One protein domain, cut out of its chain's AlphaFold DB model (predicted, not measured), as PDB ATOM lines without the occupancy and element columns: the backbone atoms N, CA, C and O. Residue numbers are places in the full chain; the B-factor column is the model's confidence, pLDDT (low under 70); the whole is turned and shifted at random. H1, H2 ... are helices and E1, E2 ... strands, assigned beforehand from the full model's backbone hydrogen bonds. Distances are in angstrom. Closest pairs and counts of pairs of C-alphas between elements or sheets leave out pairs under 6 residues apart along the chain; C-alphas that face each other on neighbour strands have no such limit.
ATOM      1  N   GLU A 113      -0.619  14.424  97.266       88.50
ATOM      2  CA  GLU A 113      -1.012  14.467  98.672       88.50
ATOM      3  C   GLU A 113       0.218  14.343  99.561       88.50
ATOM      4  O   GLU A 113       0.459  15.196 100.416       88.50
ATOM      5  N   TYR A 114       1.073  13.360  99.273       88.81
ATOM      6  CA  TYR A 114       2.339  13.210  99.979       88.81
ATOM      7  C   TYR A 114       3.246  14.433  99.785       88.81
ATOM      8  O   TYR A 114       3.836  14.935 100.737       88.81
ATOM      9  N   PHE A 115       3.338  14.967  98.567       88.19
ATOM     10  CA  PHE A 115       4.127  16.166  98.288       88.19
ATOM     11  C   PHE A 115       3.636  17.381  99.087       88.19
ATOM     12  O   PHE A 115       4.452  18.126  99.633       88.19
ATOM     13  N   ARG A 116       2.313  17.555  99.214       89.12
ATOM     14  CA  ARG A 116       1.695  18.593 100.050       89.12
ATOM     15  C   ARG A 116       2.036  18.414 101.531       89.12
ATOM     16  O   ARG A 116       2.402  19.387 102.185       89.12
ATOM     17  N   GLU A 117       1.971  17.192 102.054       89.50
ATOM     18  CA  GLU A 117       2.378  16.888 103.435       89.50
ATOM     19  C   GLU A 117       3.854  17.234 103.681       89.50
ATOM     20  O   GLU A 117       4.184  17.874 104.679       89.50
ATOM     21  N   GLN A 118       4.738  16.879 102.742       86.50
ATOM     22  CA  GLN A 118       6.168  17.185 102.833       86.50
ATOM     23  C   GLN A 118       6.459  18.693 102.746       86.50
ATOM     24  O   GLN A 118       7.407  19.170 103.369       86.50
ATOM     25  N   LEU A 119       5.649  19.456 102.004       85.00
ATOM     26  CA  LEU A 119       5.733  20.918 101.964       85.00
ATOM     27  C   LEU A 119       5.348  21.559 103.304       85.00
ATOM     28  O   LEU A 119       6.003  22.513 103.717       85.00
ATOM     29  N   ASN A 120       4.343  21.029 104.005       84.38
ATOM     30  CA  ASN A 120       3.907  21.566 105.302       84.38
ATOM     31  C   ASN A 120       4.972  21.428 106.402       84.38
ATOM     32  O   ASN A 120       5.016  22.242 107.319       84.38
ATOM     33  N   ILE A 121       5.834  20.412 106.308       83.31
ATOM     34  CA  ILE A 121       6.964  20.198 107.229       83.31
ATOM     35  C   ILE A 121       8.291  20.742 106.681       83.31
ATOM     36  O   ILE A 121       9.343  20.583 107.308       83.31
ATOM     37  N   ALA A 122       8.267  21.367 105.500       84.00
ATOM     38  CA  ALA A 122       9.448  21.990 104.933       84.00
ATOM     39  C   ALA A 122       9.875  23.200 105.776       84.00
ATOM     40  O   ALA A 122       9.108  23.797 106.532       84.00
ATOM     41  N   HIS A 123      11.147  23.564 105.665       87.25
ATOM     42  CA  HIS A 123      11.712  24.637 106.466       87.25
ATOM     43  C   HIS A 123      11.050  26.003 106.195       87.25
ATOM     44  O   HIS A 123      11.016  26.475 105.061       87.25
ATOM     45  N   VAL A 124      10.619  26.684 107.261       86.38
ATOM     46  CA  VAL A 124      10.087  28.054 107.216       86.38
ATOM     47  C   VAL A 124      11.139  29.039 107.734       86.38
ATOM     48  O   VAL A 124      11.720  28.837 108.800       86.38
ATOM     49  N   CYS A 125      11.386  30.121 106.989       89.94
ATOM     50  CA  CYS A 125      12.311  31.189 107.376       89.94
ATOM     51  C   CYS A 125      11.801  32.558 106.935       89.94
ATOM     52  O   CYS A 125      11.436  32.752 105.776       89.94
ATOM     53  N   ALA A 126      11.826  33.526 107.851       91.06
ATOM     54  CA  ALA A 126      11.405  34.895 107.580       91.06
ATOM     55  C   ALA A 126      12.250  35.534 106.461       91.06
ATOM     56  O   ALA A 126      13.469  35.713 106.591       91.06
ATOM     57  N   GLY A 127      11.594  35.884 105.353       87.88
ATOM     58  CA  GLY A 127      12.232  36.438 104.153       87.88
ATOM     59  C   GLY A 127      13.000  35.417 103.301       87.88
ATOM     60  O   GLY A 127      13.662  35.814 102.346       87.88
ATOM     61  N   GLY A 128      12.942  34.122 103.628       88.44
ATOM     62  CA  GLY A 128      13.493  33.042 102.809       88.44
ATOM     63  C   GLY A 128      12.460  32.488 101.825       88.44
ATOM     64  O   GLY A 128      11.270  32.441 102.125       88.44
ATOM     65  N   ARG A 129      12.912  32.045 100.647       90.75
ATOM     66  CA  ARG A 129      12.101  31.277  99.690       90.75
ATOM     67  C   ARG A 129      12.626  29.847  99.619       90.75
ATOM     68  O   ARG A 129      13.839  29.642  99.630       90.75
ATOM     69  N   LEU A 130      11.727  28.871  99.522       91.31
ATOM     70  CA  LEU A 130      12.109  27.485  99.263       91.31
ATOM     71  C   LEU A 130      12.372  27.293  97.770       91.31
ATOM     72  O   LEU A 130      11.516  27.573  96.932       91.31
ATOM     73  N   LYS A 131      13.564  26.801  97.441       91.12
ATOM     74  CA  LYS A 131      13.950  26.386  96.095       91.12
ATOM     75  C   LYS A 131      13.907  24.867  96.013       91.12
ATOM     76  O   LYS A 131      14.508  24.190  96.843       91.12
ATOM     77  N   PHE A 132      13.217  24.341  95.005       89.25
ATOM     78  CA  PHE A 132      13.253  22.913  94.705       89.25
ATOM     79  C   PHE A 132      14.576  22.548  94.036       89.25
ATOM     80  O   PHE A 132      14.998  23.203  93.080       89.25
ATOM     81  N   ILE A 133      15.209  21.492  94.524       88.50
ATOM     82  CA  ILE A 133      16.444  20.936  93.992       88.50
ATOM     83  C   ILE A 133      16.165  19.470  93.656       88.50
ATOM     84  O   ILE A 133      16.093  18.641  94.573       88.50
ATOM     85  N   PRO A 134      15.969  19.141  92.367       84.69
ATOM     86  CA  PRO A 134      15.796  17.762  91.952       84.69
ATOM     87  C   PRO A 134      17.096  16.986  92.168       84.69
ATOM     88  O   PRO A 134      18.178  17.494  91.876       84.69
ATOM     89  N   ASP A 135      16.983  15.759  92.667       78.06
ATOM     90  CA  ASP A 135      18.118  14.843  92.746       78.06
ATOM     91  C   ASP A 135      18.151  13.975  91.489       78.06
ATOM     92  O   ASP A 135      17.257  13.159  91.244       78.06
ATOM     93  N   THR A 136      19.176  14.196  90.672       70.62
ATOM     94  CA  THR A 136      19.425  13.450  89.437       70.62
ATOM     95  C   THR A 136      20.430  12.316  89.619       70.62
ATOM     96  O   THR A 136      20.558  11.490  88.721       70.62
ATOM     97  N   GLU A 137      21.139  12.255  90.747       70.81
ATOM     98  CA  GLU A 137      22.227  11.299  90.980       70.81
ATOM     99  C   GLU A 137      21.741  10.035  91.693       70.81
ATOM    100  O   GLU A 137      22.177   8.935  91.354       70.81
ATOM    101  N   THR A 138      20.803  10.159  92.640       71.94
ATOM    102  CA  THR A 138      20.291   9.007  93.412       71.94
ATOM    103  C   THR A 138      18.948   8.465  92.914       71.94
ATOM    104  O   THR A 138      18.363   7.561  93.519       71.94
ATOM    105  N   ALA A 139      18.450   8.992  91.794       77.25
ATOM    106  CA  ALA A 139      17.195   8.572  91.187       77.25
ATOM    107  C   ALA A 139      17.215   7.089  90.776       77.25
ATOM    108  O   ALA A 139      18.106   6.622  90.064       77.25
ATOM    109  N   VAL A 140      16.175   6.346  91.161       83.31
ATOM    110  CA  VAL A 140      15.980   4.947  90.760       83.31
ATOM    111  C   VAL A 140      14.666   4.846  90.002       83.31
ATOM    112  O   VAL A 140      13.593   4.751  90.595       83.31
ATOM    113  N   GLY A 141      14.733   4.856  88.670       87.69
ATOM    114  CA  GLY A 141      13.544   4.789  87.815       87.69
ATOM    115  C   GLY A 141      12.570   5.932  88.100       87.69
ATOM    116  O   GLY A 141      12.931   7.093  87.963       87.69
ATOM    117  N   LEU A 142      11.341   5.603  88.504       89.38
ATOM    118  CA  LEU A 142      10.308   6.590  88.833       89.38
ATOM    119  C   LEU A 142      10.450   7.194  90.238       89.38
ATOM    120  O   LEU A 142       9.772   8.174  90.542       89.38
ATOM    121  N   PHE A 143      11.306   6.645  91.100       88.50
ATOM    122  CA  PHE A 143      11.501   7.135  92.462       88.50
ATOM    123  C   PHE A 143      12.686   8.107  92.538       88.50
ATOM    124  O   PHE A 143      13.794   7.780  92.113       88.50
ATOM    125  N   HIS A 144      12.446   9.282  93.118       86.88
ATOM    126  CA  HIS A 144      13.408  10.374  93.244       86.88
ATOM    127  C   HIS A 144      13.408  10.914  94.678       86.88
ATOM    128  O   HIS A 144      12.347  11.124  95.275       86.88
ATOM    129  N   ARG A 145      14.600  11.170  95.225       87.75
ATOM    130  CA  ARG A 145      14.790  11.775  96.549       87.75
ATOM    131  C   ARG A 145      15.312  13.200  96.402       87.75
ATOM    132  O   ARG A 145      16.492  13.469  96.547       87.75
ATOM    133  N   ASN A 146      14.406  14.119  96.113       88.75
ATOM    134  CA  ASN A 146      14.723  15.522  95.890       88.75
ATOM    135  C   ASN A 146      14.989  16.267  97.211       88.75
ATOM    136  O   ASN A 146      14.964  15.693  98.306       88.75
ATOM    137  N   SER A 147      15.233  17.574  97.125       90.12
ATOM    138  CA  SER A 147      15.383  18.422  98.305       90.12
ATOM    139  C   SER A 147      14.833  19.830  98.107       90.12
ATOM    140  O   SER A 147      14.802  20.355  96.999       90.12
ATOM    141  N   TRP A 148      14.407  20.446  99.202       90.81
ATOM    142  CA  TRP A 148      14.135  21.873  99.297       90.81
ATOM    143  C   TRP A 148      15.324  22.566  99.937       90.81
ATOM    144  O   TRP A 148      15.843  22.069 100.934       90.81
ATOM    145  N   GLU A 149      15.718  23.722  99.423       92.25
ATOM    146  CA  GLU A 149      16.727  24.572 100.051       92.25
ATOM    147  C   GLU A 149      16.173  25.972 100.304       92.25
ATOM    148  O   GLU A 149      15.557  26.585  99.429       92.25
ATOM    149  N   CYS A 150      16.402  26.485 101.509       93.31
ATOM    150  CA  CYS A 150      16.083  27.862 101.851       93.31
ATOM    151  C   CYS A 150      17.073  28.837 101.219       93.31
ATOM    152  O   CYS A 150      18.263  28.778 101.508       93.31
ATOM    153  N   SER A 151      16.583  29.819 100.466       94.06
ATOM    154  CA  SER A 151      17.429  30.834  99.827       94.06
ATOM    155  C   SER A 151      18.165  31.770 100.797       94.06
ATOM    156  O   SER A 151      18.998  32.546 100.348       94.06
ATOM    157  N   LYS A 152      17.813  31.769 102.093       94.38
ATOM    158  CA  LYS A 152      18.365  32.696 103.098       94.38
ATOM    159  C   LYS A 152      19.324  32.020 104.074       94.38
ATOM    160  O   LYS A 152      20.414  32.522 104.303       94.38
ATOM    161  N   CYS A 153      18.907  30.912 104.685       93.88
ATOM    162  CA  CYS A 153      19.715  30.201 105.682       93.88
ATOM    163  C   CYS A 153      20.369  28.923 105.132       93.88
ATOM    164  O   CYS A 153      21.027  28.215 105.887       93.88
ATOM    165  N   HIS A 154      20.130  28.585 103.858       93.25
ATOM    166  CA  HIS A 154      20.642  27.387 103.179       93.25
ATOM    167  C   HIS A 154      20.277  26.042 103.829       93.25
ATOM    168  O   HIS A 154      20.814  25.000 103.454       93.25
ATOM    169  N   LYS A 155      19.316  26.019 104.768       91.81
ATOM    170  CA  LYS A 155      18.816  24.764 105.337       91.81
ATOM    171  C   LYS A 155      18.173  23.922 104.239       91.81
ATOM    172  O   LYS A 155      17.299  24.405 103.513       91.81
ATOM    173  N   ARG A 156      18.600  22.659 104.158       90.38
ATOM    174  CA  ARG A 156      18.112  21.677 103.193       90.38
ATOM    175  C   ARG A 156      17.197  20.651 103.861       90.38
ATOM    176  O   ARG A 156      17.535  20.110 104.910       90.38
ATOM    177  N   THR A 157      16.063  20.362 103.231       88.81
ATOM    178  CA  THR A 157      15.100  19.342 103.670       88.81
ATOM    179  C   THR A 157      14.898  18.340 102.541       88.81
ATOM    180  O   THR A 157      14.570  18.734 101.425       88.81
ATOM    181  N   SER A 158      15.114  17.049 102.799       87.81
ATOM    182  CA  SER A 158      14.881  16.006 101.793       87.81
ATOM    183  C   SER A 158      13.382  15.798 101.567       87.81
ATOM    184  O   SER A 158      12.607  15.823 102.517       87.81
ATOM    185  N   VAL A 159      12.985  15.587 100.314       88.06
ATOM    186  CA  VAL A 159      11.605  15.312  99.906       88.06
ATOM    187  C   VAL A 159      11.595  14.218  98.840       88.06
ATOM    188  O   VAL A 159      12.150  14.369  97.753       88.06
ATOM    189  N   ALA A 160      10.958  13.090  99.141       88.25
ATOM    190  CA  ALA A 160      10.720  12.053  98.142       88.25
ATOM    191  C   ALA A 160       9.489  12.396  97.293       88.25
ATOM    192  O   ALA A 160       8.562  13.050  97.768       88.25
ATOM    193  N   ASN A 161       9.463  11.940  96.042       88.69
ATOM    194  CA  ASN A 161       8.309  12.145  95.164       88.69
ATOM    195  C   ASN A 161       7.131  11.188  95.444       88.69
ATOM    196  O   ASN A 161       6.006  11.463  95.034       88.69
TER     197      ASN A 161
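AT A GLANCE: This is residues 113 to 161 of the 706 residues of the protein "Hypothetical protein" of Adineta steineri (UniProt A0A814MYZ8). A small three-stranded sheet folds back and forth as two hairpins, E1 with E2 and E2 with E3, and one short helix, H1, packs beside the strands, mostly on edge strand E3, in a whole whose outline is flat. Two loops draw the shape out: residues 121 to 129, between H1 and E1, reach past one end of the strands, and residues 134 to 144, between E1 and E2, reach past the other. The printed part has 49 residues with one named helix and three named strands, in the order H1 E1 E2 E3; the sheet order is E1 - E2 - E3, all antiparallel. The class is mixed, helices and strands, with under half of the residues in named elements. The whole is only just compact, close to loose, with a radius of gyration of the C-alphas of 11.3 A and spans of 36 by 23 by 10 A.

HOW THE PARTS SIT: Start with H1, residues 113 to 120, where each O i to N i+4 pair is within hydrogen-bond range. Look next at E1, residues 130 to 133, E2, residues 145 to 150, and E3, residues 156 to 160, which form a meander, each strand the antiparallel neighbour of the one before. H1 is on this sheet at a height over the sheet of 8.1 A, and it is over none of the strands. Its closest C-alphas to E3 are those of Gln 118 and Val 159, 6.5 A apart. E1 and E2 are a hairpin, with 147 degrees between their directions; look for N 131 and O 149, 2.8 A apart, and N 149 and O 131, 2.9 A apart, both within hydrogen-bond range. E2 and E3 are also a hairpin, at 150 degrees; there N 146 and O 159 are within hydrogen-bond range at 2.8 A. E2 is the inner strand, and E1 and E3 are the edge strands.

IN THESE COORDINATES: Find C-alpha 113 at (-1.012, 14.467, 98.672); from there H1 runs 10.9 A to C-alpha 120. E1 begins at C-alpha 130, at (12.109, 27.485, 99.263), and is 9.5 A long. E2, the longest strand by residues, runs 17.0 A from C-alpha 145 to C-alpha 150. E3 runs 13.1 A and ends at C-alpha 160, at (10.720, 12.053, 98.142).

THE WHOLE: The two C-alphas farthest apart are those of Ala 126 and Gly 141, 36.1 A. The C-alphas of Glu 113 and Asn 161, the first and last printed, are 10.2 A apart. The link from E1 to E2 is long, with 11 residues; H1 to E1 is short, and E2 to E3 is tight. The printed part has no cut, its mean pLDDT is 87.4, and no printed residue of this model is under 70.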